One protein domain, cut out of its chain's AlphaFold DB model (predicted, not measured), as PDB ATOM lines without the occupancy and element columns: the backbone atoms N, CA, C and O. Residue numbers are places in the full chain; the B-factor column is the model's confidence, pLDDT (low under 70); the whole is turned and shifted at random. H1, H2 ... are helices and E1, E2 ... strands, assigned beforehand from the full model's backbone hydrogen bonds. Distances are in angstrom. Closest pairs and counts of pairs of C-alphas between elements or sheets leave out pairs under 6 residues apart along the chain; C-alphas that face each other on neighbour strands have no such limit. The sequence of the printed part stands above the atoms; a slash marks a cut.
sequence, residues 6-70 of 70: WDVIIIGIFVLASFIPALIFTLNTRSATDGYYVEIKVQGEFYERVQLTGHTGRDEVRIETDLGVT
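What this domain is: This is residues 6 to 70 of the 70 residues of an uncharacterized protein of Proteiniclasticum ruminis (UniProt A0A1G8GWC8). Two helices, H1 and H2, run end to end as a long arm, of which residues 6 to 31 stand free; beyond it come a hairpin of two strands, E1 and E2, and an unnamed tail, residues 52 to 70, that folds back. The printed part has 65 residues, in the order H1, H2, E1, E2, with one antiparallel sheet, E1 - E2; its class is mixed. It is an extended rod, with a radius of gyration of the C-alphas of 21.1 A and spans of 66 by 31 by 12 A.

How they stand to each other: H1, residues 6 to 17, and H2, residues 20 to 32, meet only through their tight link. Every O i to N i+4 pair is within hydrogen-bond range in H1, and 8 of 9 in H2. E1, residues 37 to 42, and E2, residues 45 to 51, form an antiparallel hairpin at 157 degrees; N 40 and O 48 are 2.8 A apart, within hydrogen-bond range. H2 and E2 are apart. Residues 64 to 65 pair antiparallel with residues 68 to 69.

Where its parts are: H1 begins at C-alpha 6 (-6.533, -37.281, 105.029) and is 16.4 A long; H2 is 18.2 A. E1 is 16.4 A; E2, 18.3 A, ends at C-alpha 51 (12.869, 5.227, 89.527).

The domain as a whole: The C-alphas farthest apart, of Trp 6 and Gly 68, are 66.3 A apart. The printed part has no cut, and the links between named elements are tight. The model's pLDDT is under 70 at residues 29 to 35 and 68 to 70.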
ATOM      1  N   TRP A   6      -7.890 -37.822 105.020       89.56
ATOM      2  CA  TRP A   6      -6.533 -37.281 105.029       89.56
ATOM      3  C   TRP A   6      -6.010 -36.874 103.651       89.56
ATOM      4  O   TRP A   6      -5.382 -35.827 103.550       89.56
ATOM      5  N   ASP A   7      -6.325 -37.623 102.595       85.56
ATOM      6  CA  ASP A   7      -5.916 -37.263 101.233       85.56
ATOM      7  C   ASP A   7      -6.582 -35.950 100.813       85.56
ATOM      8  O   ASP A   7      -5.937 -35.086 100.232       85.56
ATOM      9  N   VAL A   8      -7.851 -35.750 101.185       90.44
ATOM     10  CA  VAL A   8      -8.592 -34.508 100.898       90.44
ATOM     11  C   VAL A   8      -7.977 -33.306 101.618       90.44
ATOM     12  O   VAL A   8      -7.855 -32.237 101.026       90.44
ATOM     13  N   ILE A   9      -7.556 -33.478 102.875       93.00
ATOM     14  CA  ILE A   9      -6.894 -32.419 103.652       93.00
ATOM     15  C   ILE A   9      -5.553 -32.051 103.010       93.00
ATOM     16  O   ILE A   9      -5.266 -30.873 102.812       93.00
ATOM     17  N   ILE A  10      -4.758 -33.058 102.643       93.25
ATOM     18  CA  ILE A  10      -3.451 -32.868 102.008       93.25
ATOM     19  C   ILE A  10      -3.613 -32.158 100.660       93.25
ATOM     20  O   ILE A  10      -2.927 -31.172 100.401       93.25
ATOM     21  N   ILE A  11      -4.565 -32.600  99.834       93.44
ATOM     22  CA  ILE A  11      -4.886 -31.955  98.557       93.44
ATOM     23  C   ILE A  11      -5.309 -30.501  98.785       93.44
ATOM     24  O   ILE A  11      -4.811 -29.619  98.095       93.44
ATOM     25  N   GLY A  12      -6.164 -30.226  99.772       94.44
ATOM     26  CA  GLY A  12      -6.580 -28.861 100.107       94.44
ATOM     27  C   GLY A  12      -5.404 -27.950 100.474       94.44
ATOM     28  O   GLY A  12      -5.320 -26.826  99.981       94.44
ATOM     29  N   ILE A  13      -4.460 -28.450 101.277       95.12
ATOM     30  CA  ILE A  13      -3.241 -27.714 101.641       95.12
ATOM     31  C   ILE A  13      -2.373 -27.454 100.409       95.12
ATOM     32  O   ILE A  13      -1.925 -26.327 100.217       95.12
ATOM     33  N   PHE A  14      -2.157 -28.454  99.553       95.06
ATOM     34  CA  PHE A  14      -1.364 -28.278  98.334       95.06
ATOM     35  C   PHE A  14      -2.012 -27.312  97.343       95.06
ATOM     36  O   PHE A  14      -1.313 -26.509  96.730       95.06
ATOM     37  N   VAL A  15      -3.340 -27.339  97.220       94.81
ATOM     38  CA  VAL A  15      -4.085 -26.379  96.402       94.81
ATOM     39  C   VAL A  15      -3.881 -24.968  96.940       94.81
ATOM     40  O   VAL A  15      -3.499 -24.091  96.176       94.81
ATOM     41  N   LEU A  16      -4.034 -24.739  98.245       95.00
ATOM     42  CA  LEU A  16      -3.781 -23.426  98.847       95.00
ATOM     43  C   LEU A  16      -2.321 -22.980  98.685       95.00
ATOM     44  O   LEU A  16      -2.060 -21.837  98.313       95.00
ATOM     45  N   ALA A  17      -1.371 -23.891  98.893       94.19
ATOM     46  CA  ALA A  17       0.051 -23.620  98.719       94.19
ATOM     47  C   ALA A  17       0.417 -23.290  97.261       94.19
ATOM     48  O   ALA A  17       1.336 -22.508  97.021       94.19
ATOM     49  N   SER A  18      -0.325 -23.812  96.279       94.25
ATOM     50  CA  SER A  18      -0.099 -23.510  94.859       94.25
ATOM     51  C   SER A  18      -0.351 -22.040  94.496       94.25
ATOM     52  O   SER A  18       0.162 -21.571  93.484       94.25
ATOM     53  N   PHE A  19      -1.071 -21.288  95.339       94.12
ATOM     54  CA  PHE A  19      -1.298 -19.852  95.154       94.12
ATOM     55  C   PHE A  19      -0.205 -18.972  95.781       94.12
ATOM     56  O   PHE A  19      -0.205 -17.761  95.554       94.12
ATOM     57  N   ILE A  20       0.755 -19.544  96.521       93.25
ATOM     58  CA  ILE A  20       1.882 -18.793  97.105       93.25
ATOM     59  C   ILE A  20       2.666 -18.016  96.030       93.25
ATOM     60  O   ILE A  20       2.896 -16.824  96.236       93.25
ATOM     61  N   PRO A  21       3.027 -18.598  94.864       89.12
ATOM     62  CA  PRO A  21       3.692 -17.853  93.798       89.12
ATOM     63  C   PRO A  21       2.874 -16.650  93.325       89.12
ATOM     64  O   PRO A  21       3.418 -15.559  93.211       89.12
ATOM     65  N   ALA A  22       1.563 -16.810  93.112       87.69
ATOM     66  CA  ALA A  22       0.687 -15.716  92.683       87.69
ATOM     67  C   ALA A  22       0.639 -14.571  93.713       87.69
ATOM     68  O   ALA A  22       0.640 -13.395  93.340       87.69
ATOM     69  N   LEU A  23       0.661 -14.909  95.007       86.12
ATOM     70  CA  LEU A  23       0.729 -13.934  96.094       86.12
ATOM     71  C   LEU A  23       2.058 -13.159  96.071       86.12
ATOM     72  O   LEU A  23       2.056 -11.932  96.136       86.12
ATOM     73  N   ILE A  24       3.182 -13.866  95.911       85.62
ATOM     74  CA  ILE A  24       4.525 -13.272  95.815       85.62
ATOM     75  C   ILE A  24       4.639 -12.371  94.578       85.62
ATOM     76  O   ILE A  24       5.137 -11.252  94.685       85.62
ATOM     77  N   PHE A  25       4.147 -12.817  93.418       83.50
ATOM     78  CA  PHE A  25       4.124 -12.005  92.198       83.50
ATOM     79  C   PHE A  25       3.308 -10.725  92.398       83.50
ATOM     80  O   PHE A  25       3.798  -9.645  92.095       83.50
ATOM     81  N   THR A  26       2.113 -10.814  92.984       79.25
ATOM     82  CA  THR A  26       1.245  -9.644  93.201       79.25
ATOM     83  C   THR A  26       1.872  -8.617  94.150       79.25
ATOM     84  O   THR A  26       1.787  -7.412  93.906       79.25
ATOM     85  N   LEU A  27       2.523  -9.077  95.226       76.50
ATOM     86  CA  LEU A  27       3.210  -8.201  96.179       76.50
ATOM     87  C   LEU A  27       4.451  -7.541  95.562       76.50
ATOM     88  O   LEU A  27       4.664  -6.350  95.767       76.50
ATOM     89  N   ASN A  28       5.233  -8.278  94.767       70.19
ATOM     90  CA  ASN A  28       6.426  -7.736  94.111       70.19
ATOM     91  C   ASN A  28       6.095  -6.807  92.932       70.19
ATOM     92  O   ASN A  28       6.778  -5.803  92.740       70.19
ATOM     93  N   THR A  29       5.036  -7.080  92.164       61.00
ATOM     94  CA  THR A  29       4.615  -6.231  91.035       61.00
ATOM     95  C   THR A  29       4.160  -4.842  91.489       61.00
ATOM     96  O   THR A  29       4.448  -3.865  90.804       61.00
ATOM     97  N   ARG A  30       3.530  -4.711  92.668       56.44
ATOM     98  CA  ARG A  30       3.189  -3.387  93.227       56.44
ATOM     99  C   ARG A  30       4.413  -2.510  93.489       56.44
ATOM    100  O   ARG A  30       4.319  -1.300  93.339       56.44
ATOM    101  N   SER A  31       5.543  -3.108  93.855       56.09
ATOM    102  CA  SER A  31       6.781  -2.372  94.128       56.09
ATOM    103  C   SER A  31       7.617  -2.133  92.867       56.09
ATOM    104  O   SER A  31       8.397  -1.189  92.823       56.09
ATOM    105  N   ALA A  32       7.481  -2.987  91.847       55.88
ATOM    106  CA  ALA A  32       8.387  -3.010  90.700       55.88
ATOM    107  C   ALA A  32       7.847  -2.348  89.422       55.88
ATOM    108  O   ALA A  32       8.622  -2.162  88.486       55.88
ATOM    109  N   THR A  33       6.545  -2.054  89.321       53.53
ATOM    110  CA  THR A  33       5.927  -1.791  88.003       53.53
ATOM    111  C   THR A  33       5.135  -0.493  87.898       53.53
ATOM    112  O   THR A  33       4.802  -0.103  86.780       53.53
ATOM    113  N   ASP A  34       4.871   0.227  88.992       57.91
ATOM    114  CA  ASP A  34       4.140   1.491  88.867       57.91
ATOM    115  C   ASP A  34       5.087   2.655  88.507       57.91
ATOM    116  O   ASP A  34       5.725   3.303  89.343       57.91
ATOM    117  N   GLY A  35       5.206   2.862  87.197       66.31
ATOM    118  CA  GLY A  35       5.688   4.075  86.545       66.31
ATOM    119  C   GLY A  35       7.089   4.013  85.922       66.31
ATOM    120  O   GLY A  35       7.643   2.949  85.655       66.31
ATOM    121  N   TYR A  36       7.605   5.184  85.563       79.25
ATOM    122  CA  TYR A  36       8.770   5.327  84.698       79.25
ATOM    123  C   TYR A  36      10.069   5.124  85.479       79.25
ATOM    124  O   TYR A  36      10.228   5.628  86.588       79.25
ATOM    125  N   TYR A  37      11.021   4.411  84.886       79.88
ATOM    126  CA  TYR A  37      12.375   4.256  85.409       79.88
ATOM    127  C   TYR A  37      13.384   4.421  84.272       79.88
ATOM    128  O   TYR A  37      13.054   4.214  83.103       79.88
ATOM    129  N   VAL A  38      14.615   4.778  84.622       84.56
ATOM    130  CA  VAL A  38      15.754   4.810  83.699       84.56
ATOM    131  C   VAL A  38      16.733   3.722  84.111       84.56
ATOM    132  O   VAL A  38      17.064   3.574  85.287       84.56
ATOM    133  N   GLU A  39      17.168   2.933  83.134       83.31
ATOM    134  CA  GLU A  39      18.245   1.959  83.289       83.31
ATOM    135  C   GLU A  39      19.527   2.564  82.714       83.31
ATOM    136  O   GLU A  39      19.609   2.843  81.516       83.31
ATOM    137  N   ILE A  40      20.515   2.790  83.575       84.44
ATOM    138  CA  ILE A  40      21.830   3.299  83.198       84.44
ATOM    139  C   ILE A  40      22.709   2.085  82.906       84.44
ATOM    140  O   ILE A  40      22.905   1.222  83.764       84.44
ATOM    141  N   LYS A  41      23.225   2.007  81.677       84.69
ATOM    142  CA  LYS A  41      24.201   0.991  81.269       84.69
ATOM    143  C   LYS A  41      25.507   1.653  80.903       84.69
ATOM    144  O   LYS A  41      25.523   2.621  80.147       84.69
ATOM    145  N   VAL A  42      26.596   1.082  81.391       82.44
ATOM    146  CA  VAL A  42      27.946   1.569  81.140       82.44
ATOM    147  C   VAL A  42      28.704   0.453  80.449       82.44
ATOM    148  O   VAL A  42      28.752  -0.666  80.942       82.44
ATOM    149  N   GLN A  43      29.223   0.733  79.252       81.88
ATOM    150  CA  GLN A  43      29.869  -0.275  78.396       81.88
ATOM    151  C   GLN A  43      28.982  -1.501  78.086       81.88
ATOM    152  O   GLN A  43      29.480  -2.583  77.803       81.88
ATOM    153  N   GLY A  44      27.657  -1.329  78.108       79.19
ATOM    154  CA  GLY A  44      26.697  -2.407  77.852       79.19
ATOM    155  C   GLY A  44      26.315  -3.233  79.084       79.19
ATOM    156  O   GLY A  44      25.316  -3.947  79.019       79.19
ATOM    157  N   GLU A  45      27.019  -3.072  80.206       80.75
ATOM    158  CA  GLU A  45      26.700  -3.718  81.481       80.75
ATOM    159  C   GLU A  45      25.722  -2.875  82.310       80.75
ATOM    160  O   GLU A  45      25.712  -1.641  82.240       80.75
ATOM    161  N   PHE A  46      24.868  -3.547  83.086       80.44
ATOM    162  CA  PHE A  46      23.923  -2.892  83.992       80.44
ATOM    163  C   PHE A  46      24.685  -2.149  85.096       80.44
ATOM    164  O   PHE A  46      25.411  -2.778  85.862       80.44
ATOM    165  N   TYR A  47      24.505  -0.829  85.180       79.81
ATOM    166  CA  TYR A  47      25.134  -0.005  86.210       79.81
ATOM    167  C   TYR A  47      24.149   0.283  87.342       79.81
ATOM    168  O   TYR A  47      24.366  -0.121  88.481       79.81
ATOM    169  N   GLU A  48      23.023   0.925  87.024       79.19
ATOM    170  CA  GLU A  48      22.045   1.334  88.029       79.19
ATOM    171  C   GLU A  48      20.646   1.491  87.422       79.19
ATOM    172  O   GLU A  48      20.482   1.765  86.229       79.19
ATOM    173  N   ARG A  49      19.613   1.330  88.254       80.56
ATOM    174  CA  ARG A  49      18.221   1.618  87.899       80.56
ATOM    175  C   ARG A  49      17.679   2.706  88.814       80.56
ATOM    176  O   ARG A  49      17.586   2.490  90.018       80.56
ATOM    177  N   VAL A  50      17.234   3.813  88.229       80.25
ATOM    178  CA  VAL A  50      16.648   4.943  88.960       80.25
ATOM    179  C   VAL A  50      15.158   5.038  88.644       80.25
ATOM    180  O   VAL A  50      14.763   5.076  87.476       80.25
ATOM    181  N   GLN A  51      14.315   5.063  89.677       80.69
ATOM    182  CA  GLN A  51      12.869   5.227  89.527       80.69
ATOM    183  C   GLN A  51      12.528   6.716  89.388       80.69
ATOM    184  O   GLN A  51      12.879   7.520  90.244       80.69
ATOM    185  N   LEU A  52      11.846   7.083  88.301       77.19
ATOM    186  CA  LEU A  52      11.406   8.455  88.023       77.19
ATOM    187  C   LEU A  52       9.977   8.722  88.513       77.19
ATOM    188  O   LEU A  52       9.566   9.877  88.634       77.19
ATOM    189  N   THR A  53       9.185   7.679  88.771       71.56
ATOM    190  CA  THR A  53       7.817   7.834  89.278       71.56
ATOM    191  C   THR A  53       7.812   8.563  90.617       71.56
ATOM    192  O   THR A  53       8.390   8.085  91.587       71.56
ATOM    193  N   GLY A  54       7.125   9.707  90.690       70.00
ATOM    194  CA  GLY A  54       7.052  10.508  91.915       70.00
ATOM    195  C   GLY A  54       8.309  11.335  92.206       70.00
ATOM    196  O   GLY A  54       8.382  11.965  93.259       70.00
ATOM    197  N   HIS A  55       9.277  11.369  91.285       71.88
ATOM    198  CA  HIS A  55      10.466  12.202  91.421       71.88
ATOM    199  C   HIS A  55      10.143  13.659  91.072       71.88
ATOM    200  O   HIS A  55       9.721  13.966  89.958       71.88
ATOM    201  N   THR A  56      10.297  14.562  92.040       72.50
ATOM    202  CA  THR A  56      10.033  16.006  91.880       72.50
ATOM    203  C   THR A  56      11.301  16.857  92.000       72.50
ATOM    204  O   THR A  56      11.208  18.081  92.085       72.50
ATOM    205  N   GLY A  57      12.474  16.221  92.081       75.81
ATOM    206  CA  GLY A  57      13.759  16.857  92.373       75.81
ATOM    207  C   GLY A  57      14.767  16.740  91.230       75.81
ATOM    208  O   GLY A  57      14.418  16.425  90.096       75.81
ATOM    209  N   ARG A  58      16.044  16.980  91.537       76.94
ATOM    210  CA  ARG A  58      17.175  16.716  90.637       76.94
ATOM    211  C   ARG A  58      18.158  15.817  91.371       76.94
ATOM    212  O   ARG A  58      18.721  16.251  92.372       76.94
ATOM    213  N   ASP A  59      18.380  14.628  90.823       75.31
ATOM    214  CA  ASP A  59      19.432  13.721  91.272       75.31
ATOM    215  C   ASP A  59      20.571  13.737  90.253       75.31
ATOM    216  O   ASP A  59      20.342  13.756  89.042       75.31
ATOM    217  N   GLU A  60      21.801  13.754  90.751       80.44
ATOM    218  CA  GLU A  60      23.008  13.641  89.939       80.44
ATOM    219  C   GLU A  60      23.655  12.295  90.242       80.44
ATOM    220  O   GLU A  60      24.080  12.041  91.369       80.44
ATOM    221  N   VAL A  61      23.705  11.423  89.237       77.62
ATOM    222  CA  VAL A  61      24.402  10.138  89.329       77.62
ATOM    223  C   VAL A  61      25.795  10.333  88.754       77.62
ATOM    224  O   VAL A  61      25.939  10.658  87.577       77.62
ATOM    225  N   ARG A  62      26.818  10.158  89.593       77.06
ATOM    226  CA  ARG A  62      28.221  10.221  89.181       77.06
ATOM    227  C   ARG A  62      28.675   8.828  88.772       77.06
ATOM    228  O   ARG A  62      28.654   7.923  89.602       77.06
ATOM    229  N   ILE A  63      29.086   8.662  87.519       77.38
ATOM    230  CA  ILE A  63      29.454   7.352  86.988       77.38
ATOM    231  C   ILE A  63      30.973   7.214  87.069       77.38
ATOM    232  O   ILE A  63      31.726   7.851  86.330       77.38
ATOM    233  N   GLU A  64      31.436   6.363  87.982       76.38
ATOM    234  CA  GLU A  64      32.847   5.987  88.075       76.38
ATOM    235  C   GLU A  64      33.086   4.697  87.291       76.38
ATOM    236  O   GLU A  64      32.461   3.667  87.549       76.38
ATOM    237  N   THR A  65      33.980   4.765  86.306       74.19
ATOM    238  CA  THR A  65      34.382   3.627  85.474       74.19
ATOM    239  C   THR A  65      35.895   3.480  85.499       74.19
ATOM    240  O   THR A  65      36.615   4.449  85.743       74.19
ATOM    241  N   ASP A  66      36.396   2.302  85.135       71.44
ATOM    242  CA  ASP A  66      37.840   2.068  84.991       71.44
ATOM    243  C   ASP A  66      38.494   2.959  83.911       71.44
ATOM    244  O   ASP A  66      39.715   3.100  83.871       71.44
ATOM    245  N   LEU A  67      37.692   3.587  83.040       71.50
ATOM    246  CA  LEU A  67      38.138   4.534  82.010       71.50
ATOM    247  C   LEU A  67      38.167   5.993  82.497       71.50
ATOM    248  O   LEU A  67      38.597   6.878  81.756       71.50
ATOM    249  N   GLY A  68      37.716   6.252  83.725       59.81
ATOM    250  CA  GLY A  68      37.596   7.583  84.304       59.81
ATOM    251  C   GLY A  68      36.206   7.859  84.876       59.81
ATOM    252  O   GLY A  68      35.306   7.017  84.849       59.81
ATOM    253  N   VAL A  69      36.054   9.069  85.412       61.44
ATOM    254  CA  VAL A  69      34.834   9.533  86.081       61.44
ATOM    255  C   VAL A  69      34.118  10.539  85.185       61.44
ATOM    256  O   VAL A  69      34.768  11.442  84.653       61.44
ATOM    257  N   THR A  70      32.807  10.398  84.997       54.97
ATOM    258  CA  THR A  70      31.971  11.352  84.242       54.97
ATOM    259  C   THR A  70      30.666  11.629  84.972       54.97
ATOM    260  O   THR A  70      30.146  10.713  85.651       54.97
TER     261      THR A  70